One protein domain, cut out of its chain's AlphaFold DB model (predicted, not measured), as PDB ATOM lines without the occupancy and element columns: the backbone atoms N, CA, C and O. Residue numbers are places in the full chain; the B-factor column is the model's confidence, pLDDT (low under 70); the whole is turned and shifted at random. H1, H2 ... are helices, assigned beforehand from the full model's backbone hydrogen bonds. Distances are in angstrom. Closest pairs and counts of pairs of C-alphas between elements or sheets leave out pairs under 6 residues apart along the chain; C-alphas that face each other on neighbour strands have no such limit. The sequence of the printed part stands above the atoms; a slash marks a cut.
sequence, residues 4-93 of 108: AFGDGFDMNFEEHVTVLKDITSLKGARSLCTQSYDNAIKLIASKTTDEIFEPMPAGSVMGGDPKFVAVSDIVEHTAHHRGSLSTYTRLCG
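This is residues 4 to 93 of the 108 residues of an uncharacterized protein of Candidatus Hydrogenedentes bacterium (UniProt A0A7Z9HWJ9). The model is an open, loose frame of helices: two long ones, H2 and H4, run back along each other as a narrow V, nearer together at the end where short H3 lies and spreading toward the other end. H1 lies off by itself, across the open space from H4, while residues 4 to 11 and the loop of residues 54 to 67 gather toward the H3 end; residues 75 to 93, most of H4 and the two residues after it, stick out as a free arm. The printed part has 90 residues with four named helices, in the order H1, H2, H3, H4, and no named strand; the class is all helix. The whole is loose, with a radius of gyration of the C-alphas of 15.7 A, and elongated, spanning 47 by 26 by 23 A.

The printed part begins at Ala 4, and its first helix, H1, covers residues 13 to 21, starting at C-alpha 13 at (215.077, 230.743, 201.422). H2 covers residues 26 to 45 and measures 28.3 A from first to last C-alpha, beginning at C-alpha 26 at (194.665, 237.270, 203.550). H3 is short, residues 49 to 53. H4, the longest helix, covers residues 68 to 91, measures 35.6 A and ends at C-alpha 91 at (186.844, 222.869, 196.538).

H1 is apart from H2, though a tight link of 4 residues joins them. H1 is also apart from H3 and from H4. H2 and H4 are near each other, with 5 pairs of C-alphas within 10 A and no pair within 8 A. H2 and H3 are close but not clearly touching; their closest C-alphas, those of Ile 44 and Ile 52, are 7.9 A apart. H3 and H4 are close but not clearly touching as well, and their closest C-alphas are those of Ile 52 and Phe 68, 5.5 A apart. In H1, H2, H3 and H4 every backbone O i to N i+4 pair is within hydrogen-bond range.

The two C-alphas farthest apart, those of Asp 50 and Gly 93, are 47.9 A from each other. Residues 12 to 19, of which 13 to 19 belong to H1, stand free, and so do residues 75 to 93, of which 75 to 91 belong to H4. Without these stretches the body has 63 residues and spans 38 by 25 by 17 A. The links from H1 to H2 and from H2 to H3 are tight, while the link from H3 to H4, residues 54 to 67, is long. The printed part has no cut. The mean pLDDT of the printed part is 93.7, and no printed residue is under 70.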
ATOM      1  N   ALA A   4     217.518 239.979 189.537       91.81
ATOM      2  CA  ALA A   4     218.007 239.995 188.155       91.81
ATOM      3  C   ALA A   4     218.795 241.269 187.775       91.81
ATOM      4  O   ALA A   4     219.644 241.225 186.892       91.81
ATOM      5  N   PHE A   5     218.527 242.406 188.426       91.81
ATOM      6  CA  PHE A   5     219.168 243.692 188.139       91.81
ATOM      7  C   PHE A   5     220.333 244.041 189.080       91.81
ATOM      8  O   PHE A   5     220.914 245.110 188.905       91.81
ATOM      9  N   GLY A   6     220.660 243.175 190.043       90.44
ATOM     10  CA  GLY A   6     221.822 243.304 190.930       90.44
ATOM     11  C   GLY A   6     222.773 242.116 190.782       90.44
ATOM     12  O   GLY A   6     222.909 241.558 189.695       90.44
ATOM     13  N   ASP A   7     223.382 241.682 191.886       89.69
ATOM     14  CA  ASP A   7     224.342 240.562 191.917       89.69
ATOM     15  C   ASP A   7     223.693 239.161 191.811       89.69
ATOM     16  O   ASP A   7     224.367 238.141 191.958       89.69
ATOM     17  N   GLY A   8     222.384 239.091 191.554       89.12
ATOM     18  CA  GLY A   8     221.606 237.856 191.485       89.12
ATOM     19  C   GLY A   8     220.502 237.772 192.540       89.12
ATOM     20  O   GLY A   8     220.282 238.681 193.345       89.12
ATOM     21  N   PHE A   9     219.754 236.670 192.505       90.12
ATOM     22  CA  PHE A   9     218.709 236.384 193.486       90.12
ATOM     23  C   PHE A   9     219.317 235.920 194.811       90.12
ATOM     24  O   PHE A   9     220.243 235.111 194.819       90.12
ATOM     25  N   ASP A  10     218.766 236.410 195.920       90.25
ATOM     26  CA  ASP A  10     219.089 235.889 197.244       90.25
ATOM     27  C   ASP A  10     218.513 234.480 197.400       90.25
ATOM     28  O   ASP A  10     217.334 234.230 197.137       90.25
ATOM     29  N   MET A  11     219.382 233.558 197.795       88.88
ATOM     30  CA  MET A  11     219.089 232.133 197.903       88.88
ATOM     31  C   MET A  11     218.887 231.691 199.354       88.88
ATOM     32  O   MET A  11     218.747 230.494 199.608       88.88
ATOM     33  N   ASN A  12     218.859 232.627 200.310       92.56
ATOM     34  CA  ASN A  12     218.542 232.346 201.706       92.56
ATOM     35  C   ASN A  12     217.026 232.160 201.898       92.56
ATOM     36  O   ASN A  12     216.317 232.982 202.488       92.56
ATOM     37  N   PHE A  13     216.501 231.057 201.362       90.38
ATOM     38  CA  PHE A  13     215.077 230.743 201.422       90.38
ATOM     39  C   PHE A  13     214.567 230.618 202.859       90.38
ATOM     40  O   PHE A  13     213.414 230.958 203.119       90.38
ATOM     41  N   GLU A  14     215.394 230.170 203.801       95.38
ATOM     42  CA  GLU A  14     215.045 230.068 205.217       95.38
ATOM     43  C   GLU A  14     214.711 231.435 205.827       95.38
ATOM     44  O   GLU A  14     213.716 231.566 206.553       95.38
ATOM     45  N   GLU A  15     215.495 232.466 205.509       93.88
ATOM     46  CA  GLU A  15     215.225 233.838 205.941       93.88
ATOM     47  C   GLU A  15     213.945 234.374 205.292       93.88
ATOM     48  O   GLU A  15     213.056 234.876 205.986       93.88
ATOM     49  N   HIS A  16     213.779 234.172 203.983       91.56
ATOM     50  CA  HIS A  16     212.558 234.568 203.276       91.56
ATOM     51  C   HIS A  16     211.307 233.891 203.841       91.56
ATOM     52  O   HIS A  16     210.298 234.550 204.086       91.56
ATOM     53  N   VAL A  17     211.365 232.586 204.108       93.88
ATOM     54  CA  VAL A  17     210.266 231.834 204.723       93.88
ATOM     55  C   VAL A  17     209.962 232.360 206.122       93.88
ATOM     56  O   VAL A  17     208.793 232.431 206.495       93.88
ATOM     57  N   THR A  18     210.980 232.736 206.896       94.62
ATOM     58  CA  THR A  18     210.785 233.305 208.236       94.62
ATOM     59  C   THR A  18     209.991 234.604 208.166       94.62
ATOM     60  O   THR A  18     208.977 234.719 208.846       94.62
ATOM     61  N   VAL A  19     210.363 235.522 207.269       90.00
ATOM     62  CA  VAL A  19     209.616 236.774 207.048       90.00
ATOM     63  C   VAL A  19     208.187 236.500 206.569       90.00
ATOM     64  O   VAL A  19     207.235 237.134 207.024       90.00
ATOM     65  N   LEU A  20     208.002 235.535 205.663       92.75
ATOM     66  CA  LEU A  20     206.679 235.212 205.120       92.75
ATOM     67  C   LEU A  20     205.745 234.557 206.148       92.75
ATOM     68  O   LEU A  20     204.528 234.715 206.038       92.75
ATOM     69  N   LYS A  21     206.277 233.856 207.159       94.75
ATOM     70  CA  LYS A  21     205.477 233.230 208.228       94.75
ATOM     71  C   LYS A  21     204.739 234.239 209.106       94.75
ATOM     72  O   LYS A  21     203.684 233.899 209.640       94.75
ATOM     73  N   ASP A  22     205.234 235.469 209.205       94.50
ATOM     74  CA  ASP A  22     204.567 236.529 209.969       94.50
ATOM     75  C   ASP A  22     203.285 237.030 209.274       94.50
ATOM     76  O   ASP A  22     202.414 237.654 209.893       94.50
ATOM     77  N   ILE A  23     203.100 236.705 207.988       95.88
ATOM     78  CA  ILE A  23     201.910 237.058 207.214       95.88
ATOM     79  C   ILE A  23     200.794 236.036 207.452       95.88
ATOM     80  O   ILE A  23     200.580 235.090 206.699       95.88
ATOM     81  N   THR A  24     200.015 236.270 208.504       96.38
ATOM     82  CA  THR A  24     198.966 235.349 208.983       96.38
ATOM     83  C   THR A  24     197.550 235.700 208.512       96.38
ATOM     84  O   THR A  24     196.570 235.109 208.964       96.38
ATOM     85  N   SER A  25     197.398 236.664 207.596       96.19
ATOM     86  CA  SER A  25     196.086 237.094 207.098       96.19
ATOM     87  C   SER A  25     196.054 237.278 205.585       96.19
ATOM     88  O   SER A  25     197.028 237.708 204.969       96.19
ATOM     89  N   LEU A  26     194.882 237.040 204.982       92.50
ATOM     90  CA  LEU A  26     194.665 237.270 203.550       92.50
ATOM     91  C   LEU A  26     194.885 238.741 203.161       92.50
ATOM     92  O   LEU A  26     195.420 239.022 202.091       92.50
ATOM     93  N   LYS A  27     194.492 239.684 204.029       96.31
ATOM     94  CA  LYS A  27     194.740 241.117 203.817       96.31
ATOM     95  C   LYS A  27     196.242 241.410 203.776       96.31
ATOM     96  O   LYS A  27     196.682 242.114 202.873       96.31
ATOM     97  N   GLY A  28     197.010 240.845 204.710       96.31
ATOM     98  CA  GLY A  28     198.468 240.974 204.739       96.31
ATOM     99  C   GLY A  28     199.122 240.389 203.489       96.31
ATOM    100  O   GLY A  28     199.898 241.076 202.834       96.31
ATOM    101  N   ALA A  29     198.731 239.173 203.095       94.62
ATOM    102  CA  ALA A  29     199.259 238.514 201.900       94.62
ATOM    103  C   ALA A  29     198.988 239.320 200.620       94.62
ATOM    104  O   ALA A  29     199.882 239.501 199.796       94.62
ATOM    105  N   ARG A  30     197.771 239.864 200.471       95.12
ATOM    106  CA  ARG A  30     197.424 240.749 199.346       95.12
ATOM    107  C   ARG A  30     198.247 242.033 199.358       95.12
ATOM    108  O   ARG A  30     198.765 242.408 198.316       95.12
ATOM    109  N   SER A  31     198.391 242.672 200.520       96.31
ATOM    110  CA  SER A  31     199.178 243.902 200.657       96.31
ATOM    111  C   SER A  31     200.641 243.688 200.277       96.31
ATOM    112  O   SER A  31     201.196 244.504 199.546       96.31
ATOM    113  N   LEU A  32     201.252 242.592 200.741       95.19
ATOM    114  CA  LEU A  32     202.628 242.244 200.393       95.19
ATOM    115  C   LEU A  32     202.761 241.982 198.888       95.19
ATOM    116  O   LEU A  32     203.647 242.537 198.252       95.19
ATOM    117  N   CYS A  33     201.841 241.208 198.307       94.06
ATOM    118  CA  CYS A  33     201.835 240.913 196.874       94.06
ATOM    119  C   CYS A  33     201.722 242.189 196.016       94.06
ATOM    120  O   CYS A  33     202.520 242.386 195.103       94.06
ATOM    121  N   THR A  34     200.798 243.102 196.349       96.00
ATOM    122  CA  THR A  34     200.684 244.411 195.683       96.00
ATOM    123  C   THR A  34     201.978 245.212 195.801       96.00
ATOM    124  O   THR A  34     202.486 245.696 194.794       96.00
ATOM    125  N   GLN A  35     202.557 245.298 197.002       96.00
ATOM    126  CA  GLN A  35     203.812 246.017 197.217       96.00
ATOM    127  C   GLN A  35     204.971 245.418 196.403       96.00
ATOM    128  O   GLN A  35     205.780 246.160 195.848       96.00
ATOM    129  N   SER A  36     205.058 244.089 196.309       94.06
ATOM    130  CA  SER A  36     206.061 243.405 195.490       94.06
ATOM    131  C   SER A  36     205.921 243.758 194.009       94.06
ATOM    132  O   SER A  36     206.930 244.068 193.376       94.06
ATOM    133  N   TYR A  37     204.696 243.786 193.469       94.56
ATOM    134  CA  TYR A  37     204.464 244.231 192.091       94.56
ATOM    135  C   TYR A  37     204.808 245.704 191.893       94.56
ATOM    136  O   TYR A  37     205.502 246.027 190.934       94.56
ATOM    137  N   ASP A  38     204.406 246.587 192.807       96.50
ATOM    138  CA  ASP A  38     204.738 248.012 192.723       96.50
ATOM    139  C   ASP A  38     206.254 248.235 192.698       96.50
ATOM    140  O   ASP A  38     206.757 249.061 191.936       96.50
ATOM    141  N   ASN A  39     206.999 247.483 193.510       94.62
ATOM    142  CA  ASN A  39     208.456 247.543 193.535       94.62
ATOM    143  C   ASN A  39     209.069 247.032 192.224       94.62
ATOM    144  O   ASN A  39     209.967 247.681 191.689       94.62
ATOM    145  N   ALA A  40     208.572 245.914 191.685       93.38
ATOM    146  CA  ALA A  40     209.032 245.375 190.407       93.38
ATOM    147  C   ALA A  40     208.751 246.345 189.249       93.38
ATOM    148  O   ALA A  40     209.646 246.632 188.459       93.38
ATOM    149  N   ILE A  41     207.542 246.915 189.190       95.06
ATOM    150  CA  ILE A  41     207.147 247.910 188.183       95.06
ATOM    151  C   ILE A  41     208.059 249.134 188.261       95.06
ATOM    152  O   ILE A  41     208.597 249.551 187.239       95.06
ATOM    153  N   LYS A  42     208.275 249.692 189.461       95.88
ATOM    154  CA  LYS A  42     209.166 250.847 189.663       95.88
ATOM    155  C   LYS A  42     210.594 250.551 189.214       95.88
ATOM    156  O   LYS A  42     211.195 251.384 188.543       95.88
ATOM    157  N   LEU A  43     211.123 249.380 189.571       94.00
ATOM    158  CA  LEU A  43     212.467 248.968 189.176       94.00
ATOM    159  C   LEU A  43     212.573 248.860 187.654       94.00
ATOM    160  O   LEU A  43     213.424 249.520 187.071       94.00
ATOM    161  N   ILE A  44     211.689 248.101 187.007       93.69
ATOM    162  CA  ILE A  44     211.728 247.874 185.555       93.69
ATOM    163  C   ILE A  44     211.535 249.187 184.789       93.69
ATOM    164  O   ILE A  44     212.269 249.456 183.845       93.69
ATOM    165  N   ALA A  45     210.604 250.042 185.222       95.50
ATOM    166  CA  ALA A  45     210.358 251.341 184.594       95.50
ATOM    167  C   ALA A  45     211.553 252.308 184.697       95.50
ATOM    168  O   ALA A  45     211.620 253.273 183.939       95.50
ATOM    169  N   SER A  46     212.486 252.065 185.623       96.00
ATOM    170  CA  SER A  46     213.717 252.854 185.761       96.00
ATOM    171  C   SER A  46     214.861 252.395 184.851       96.00
ATOM    172  O   SER A  46     215.906 253.043 184.837       96.00
ATOM    173  N   LYS A  47     214.693 251.287 184.118       95.69
ATOM    174  CA  LYS A  47     215.736 250.682 183.284       95.69
ATOM    175  C   LYS A  47     215.556 251.024 181.815       95.69
ATOM    176  O   LYS A  47     214.442 251.161 181.310       95.69
ATOM    177  N   THR A  48     216.678 251.143 181.123       97.12
ATOM    178  CA  THR A  48     216.723 251.233 179.666       97.12
ATOM    179  C   THR A  48     216.440 249.873 179.030       97.12
ATOM    180  O   THR A  48     216.536 248.826 179.670       97.12
ATOM    181  N   THR A  49     216.100 249.876 177.741       95.81
ATOM    182  CA  THR A  49     215.920 248.635 176.981       95.81
ATOM    183  C   THR A  49     217.192 247.789 176.992       95.81
ATOM    184  O   THR A  49     217.103 246.601 177.278       95.81
ATOM    185  N   ASP A  50     218.363 248.390 176.773       97.06
ATOM    186  CA  ASP A  50     219.635 247.661 176.764       97.06
ATOM    187  C   ASP A  50     219.887 246.958 178.106       97.06
ATOM    188  O   ASP A  50     220.128 245.753 178.124       97.06
ATOM    189  N   GLU A  51     219.697 247.657 179.232       95.38
ATOM    190  CA  GLU A  51     219.830 247.066 180.573       95.38
ATOM    191  C   GLU A  51     218.889 245.875 180.803       95.38
ATOM    192  O   GLU A  51     219.241 244.968 181.554       95.38
ATOM    193  N   ILE A  52     217.696 245.873 180.194       95.38
ATOM    194  CA  ILE A  52     216.704 244.788 180.296       95.38
ATOM    195  C   ILE A  52     217.126 243.551 179.482       95.38
ATOM    196  O   ILE A  52     216.790 242.423 179.859       95.38
ATOM    197  N   PHE A  53     217.855 243.741 178.380       96.38
ATOM    198  CA  PHE A  53     218.349 242.654 177.526       96.38
ATOM    199  C   PHE A  53     219.721 242.116 177.941       96.38
ATOM    200  O   PHE A  53     220.126 241.058 177.456       96.38
ATOM    201  N   GLU A  54     220.426 242.800 178.841       96.19
ATOM    202  CA  GLU A  54     221.672 242.293 179.408       96.19
ATOM    203  C   GLU A  54     221.475 240.934 180.106       96.19
ATOM    204  O   GLU A  54     220.441 240.713 180.743       96.19
ATOM    205  N   PRO A  55     222.468 240.031 180.039       95.69
ATOM    206  CA  PRO A  55     222.461 238.796 180.814       95.69
ATOM    207  C   PRO A  55     222.496 239.049 182.326       95.69
ATOM    208  O   PRO A  55     223.159 239.973 182.803       95.69
ATOM    209  N   MET A  56     221.833 238.185 183.092       94.44
ATOM    210  CA  MET A  56     222.003 238.100 184.544       94.44
ATOM    211  C   MET A  56     223.397 237.552 184.908       94.44
ATOM    212  O   MET A  56     223.957 236.759 184.138       94.44
ATOM    213  N   PRO A  57     223.960 237.925 186.079       90.56
ATOM    214  CA  PRO A  57     225.256 237.423 186.534       90.56
ATOM    215  C   PRO A  57     225.347 235.893 186.510       90.56
ATOM    216  O   PRO A  57     224.429 235.181 186.914       90.56
ATOM    217  N   ALA A  58     226.482 235.364 186.050       87.69
ATOM    218  CA  ALA A  58     226.708 233.924 186.042       87.69
ATOM    219  C   ALA A  58     226.686 233.358 187.475       87.69
ATOM    220  O   ALA A  58     227.213 233.969 188.403       87.69
ATOM    221  N   GLY A  59     226.108 232.169 187.646       81.44
ATOM    222  CA  GLY A  59     226.009 231.509 188.951       81.44
ATOM    223  C   GLY A  59     224.810 231.930 189.807       81.44
ATOM    224  O   GLY A  59     224.581 231.298 190.835       81.44
ATOM    225  N   SER A  60     224.012 232.922 189.389       80.62
ATOM    226  CA  SER A  60     222.695 233.162 189.986       80.62
ATOM    227  C   SER A  60     221.665 232.144 189.488       80.62
ATOM    228  O   SER A  60     221.866 231.452 188.484       80.62
ATOM    229  N   VAL A  61     220.495 232.109 190.134       83.38
ATOM    230  CA  VAL A  61     219.288 231.569 189.487       83.38
ATOM    231  C   VAL A  61     219.079 232.325 188.169       83.38
ATOM    232  O   VAL A  61     219.182 233.551 188.159       83.38
ATOM    233  N   MET A  62     218.870 231.585 187.071       89.19
ATOM    234  CA  MET A  62     218.785 232.101 185.688       89.19
ATOM    235  C   MET A  62     220.067 232.789 185.170       89.19
ATOM    236  O   MET A  62     220.019 233.605 184.254       89.19
ATOM    237  N   GLY A  63     221.235 232.496 185.755       92.81
ATOM    238  CA  GLY A  63     222.494 233.125 185.349       92.81
ATOM    239  C   GLY A  63     222.811 232.909 183.865       92.81
ATOM    240  O   GLY A  63     222.805 231.778 183.379       92.81
ATOM    241  N   GLY A  64     223.124 233.996 183.156       93.56
ATOM    242  CA  GLY A  64     223.362 234.001 181.710       93.56
ATOM    243  C   GLY A  64     222.120 234.253 180.848       93.56
ATOM    244  O   GLY A  64     222.281 234.668 179.699       93.56
ATOM    245  N   ASP A  65     220.908 234.089 181.384       95.31
ATOM    246  CA  ASP A  65     219.689 234.482 180.676       95.31
ATOM    247  C   ASP A  65     219.512 236.011 180.711       95.31
ATOM    248  O   ASP A  65     219.918 236.663 181.680       95.31
ATOM    249  N   PRO A  66     218.892 236.621 179.685       95.62
ATOM    250  CA  PRO A  66     218.556 238.041 179.710       95.62
ATOM    251  C   PRO A  66     217.661 238.405 180.902       95.62
ATOM    252  O   PRO A  66     216.717 237.679 181.214       95.62
ATOM    253  N   LYS A  67     217.872 239.570 181.525       94.81
ATOM    254  CA  LYS A  67     217.100 240.010 182.708       94.81
ATOM    255  C   LYS A  67     215.586 240.036 182.483       94.81
ATOM    256  O   LYS A  67     214.828 239.790 183.421       94.81
ATOM    257  N   PHE A  68     215.118 240.284 181.255       94.31
ATOM    258  CA  PHE A  68     213.684 240.244 180.938       94.31
ATOM    259  C   PHE A  68     213.037 238.867 181.181       94.31
ATOM    260  O   PHE A  68     211.830 238.807 181.424       94.31
ATOM    261  N   VAL A  69     213.811 237.773 181.151       94.81
ATOM    262  CA  VAL A  69     213.308 236.413 181.413       94.81
ATOM    263  C   VAL A  69     212.693 236.326 182.808       94.81
ATOM    264  O   VAL A  69     211.605 235.778 182.950       94.81
ATOM    265  N   ALA A  70     213.275 236.999 183.806       92.69
ATOM    266  CA  ALA A  70     212.702 237.060 185.151       92.69
ATOM    267  C   ALA A  70     211.281 237.658 185.166       92.69
ATOM    268  O   ALA A  70     210.431 237.232 185.946       92.69
ATOM    269  N   VAL A  71     210.987 238.624 184.287       92.56
ATOM    270  CA  VAL A  71     209.636 239.197 184.150       92.56
ATOM    271  C   VAL A  71     208.682 238.185 183.519       92.56
ATOM    272  O   VAL A  71     207.560 238.021 183.997       92.56
ATOM    273  N   SER A  72     209.130 237.492 182.468       93.19
ATOM    274  CA  SER A  72     208.359 236.419 181.829       93.19
ATOM    275  C   SER A  72     207.999 235.318 182.833       93.19
ATOM    276  O   SER A  72     206.843 234.901 182.904       93.19
ATOM    277  N   ASP A  73     208.955 234.916 183.668       93.44
ATOM    278  CA  ASP A  73     208.758 233.866 184.667       93.44
ATOM    279  C   ASP A  73     207.823 234.302 185.795       93.44
ATOM    280  O   ASP A  73     206.991 233.512 186.237       93.44
ATOM    281  N   ILE A  74     207.857 235.574 186.215       93.31
ATOM    282  CA  ILE A  74     206.846 236.119 187.138       93.31
ATOM    283  C   ILE A  74     205.441 235.978 186.538       93.31
ATOM    284  O   ILE A  74     204.508 235.589 187.249       93.31
ATOM    285  N   VAL A  75     205.266 236.283 185.248       93.75
ATOM    286  CA  VAL A  75     203.962 236.204 184.568       93.75
ATOM    287  C   VAL A  75     203.461 234.762 184.487       93.75
ATOM    288  O   VAL A  75     202.308 234.509 184.853       93.75
ATOM    289  N   GLU A  76     204.304 233.822 184.048       95.19
ATOM    290  CA  GLU A  76     203.951 232.398 183.984       95.19
ATOM    291  C   GLU A  76     203.603 231.878 185.376       95.19
ATOM    292  O   GLU A  76     202.487 231.398 185.593       95.19
ATOM    293  N   HIS A  77     204.505 232.064 186.341       94.56
ATOM    294  CA  HIS A  77     204.372 231.480 187.670       94.56
ATOM    295  C   HIS A  77     203.121 232.013 188.380       94.56
ATOM    296  O   HIS A  77     202.395 231.282 189.062       94.56
ATOM    297  N   THR A  78     202.795 233.290 188.159       93.94
ATOM    298  CA  THR A  78     201.548 233.894 188.639       93.94
ATOM    299  C   THR A  78     200.320 233.252 187.996       93.94
ATOM    300  O   THR A  78     199.333 232.976 188.686       93.94
ATOM    301  N   ALA A  79     200.343 233.005 186.683       93.19
ATOM    302  CA  ALA A  79     199.250 232.335 185.987       93.19
ATOM    303  C   ALA A  79     199.074 230.884 186.466       93.19
ATOM    304  O   ALA A  79     197.937 230.473 186.724       93.19
ATOM    305  N   HIS A  80     200.178 230.157 186.663       95.56
ATOM    306  CA  HIS A  80     200.202 228.808 187.221       95.56
ATOM    307  C   HIS A  80     199.523 228.758 188.598       95.56
ATOM    308  O   HIS A  80     198.533 228.042 188.791       95.56
ATOM    309  N   HIS A  81     199.969 229.588 189.550       95.31
ATOM    310  CA  HIS A  81     199.393 229.610 190.902       95.31
ATOM    311  C   HIS A  81     197.958 230.128 190.939       95.31
ATOM    312  O   HIS A  81     197.152 229.644 191.736       95.31
ATOM    313  N   ARG A  82     197.579 231.050 190.047       94.06
ATOM    314  CA  ARG A  82     196.175 231.459 189.881       94.06
ATOM    315  C   ARG A  82     195.292 230.285 189.443       94.06
ATOM    316  O   ARG A  82     194.151 230.179 189.901       94.06
ATOM    317  N   GLY A  83     195.809 229.393 188.597       92.56
ATOM    318  CA  GLY A  83     195.150 228.136 188.238       92.56
ATOM    319  C   GLY A  83     194.904 227.254 189.465       92.56
ATOM    320  O   GLY A  83     193.761 226.887 189.744       92.56
ATOM    321  N   SER A  84     195.943 227.012 190.265       95.44
ATOM    322  CA  SER A  84     195.848 226.247 191.518       95.44
ATOM    323  C   SER A  84     194.845 226.855 192.508       95.44
ATOM    324  O   SER A  84     193.980 226.154 193.037       95.44
ATOM    325  N   LEU A  85     194.871 228.179 192.697       93.50
ATOM    326  CA  LEU A  85     193.903 228.890 193.542       93.50
ATOM    327  C   LEU A  85     192.466 228.767 193.021       93.50
ATOM    328  O   LEU A  85     191.526 228.697 193.818       93.50
ATOM    329  N   SER A  86     192.273 228.702 191.704       93.75
ATOM    330  CA  SER A  86     190.952 228.483 191.108       93.75
ATOM    331  C   SER A  86     190.409 227.089 191.432       93.75
ATOM    332  O   SER A  86     189.209 226.938 191.673       93.75
ATOM    333  N   THR A  87     191.279 226.078 191.495       95.75
ATOM    334  CA  THR A  87     190.924 224.730 191.967       95.75
ATOM    335  C   THR A  87     190.522 224.755 193.438       95.75
ATOM    336  O   THR A  87     189.437 224.286 193.779       95.75
ATOM    337  N   TYR A  88     191.325 225.373 194.311       95.75
ATOM    338  CA  TYR A  88     190.995 225.477 195.738       95.75
ATOM    339  C   TYR A  88     189.701 226.254 195.992       95.75
ATOM    340  O   TYR A  88     188.887 225.851 196.816       95.75
ATOM    341  N   THR A  89     189.454 227.317 195.225       94.38
ATOM    342  CA  THR A  89     188.208 228.090 195.308       94.38
ATOM    343  C   THR A  89     186.985 227.208 195.037       94.38
ATOM    344  O   THR A  89     186.013 227.266 195.791       94.38
ATOM    345  N   ARG A  90     187.057 226.331 194.023       95.88
ATOM    346  CA  ARG A  90     185.994 225.357 193.724       95.88
ATOM    347  C   ARG A  90     185.818 224.319 194.829       95.88
ATOM    348  O   ARG A  90     184.684 224.023 195.186       95.88
ATOM    349  N   LEU A  91     186.910 223.805 195.402       97.56
ATOM    350  CA  LEU A  91     186.844 222.869 196.538       97.56
ATOM    351  C   LEU A  91     186.187 223.501 197.774       97.56
ATOM    352  O   LEU A  91     185.517 222.812 198.535       97.56
ATOM    353  N   CYS A  92     186.310 224.818 197.941       96.44
ATOM    354  CA  CYS A  92     185.591 225.578 198.963       96.44
ATOM    355  C   CYS A  92     184.133 225.918 198.587       96.44
ATOM    356  O   CYS A  92     183.512 226.722 199.282       96.44
ATOM    357  N   GLY A  93     183.589 225.373 197.492       97.12
ATOM    358  CA  GLY A  93     182.215 225.626 197.043       97.12
ATOM    359  C   GLY A  93     181.984 227.017 196.444       97.12
ATOM    360  O   GLY A  93     180.845 227.473 196.383       97.12
TER     361      GLY A  93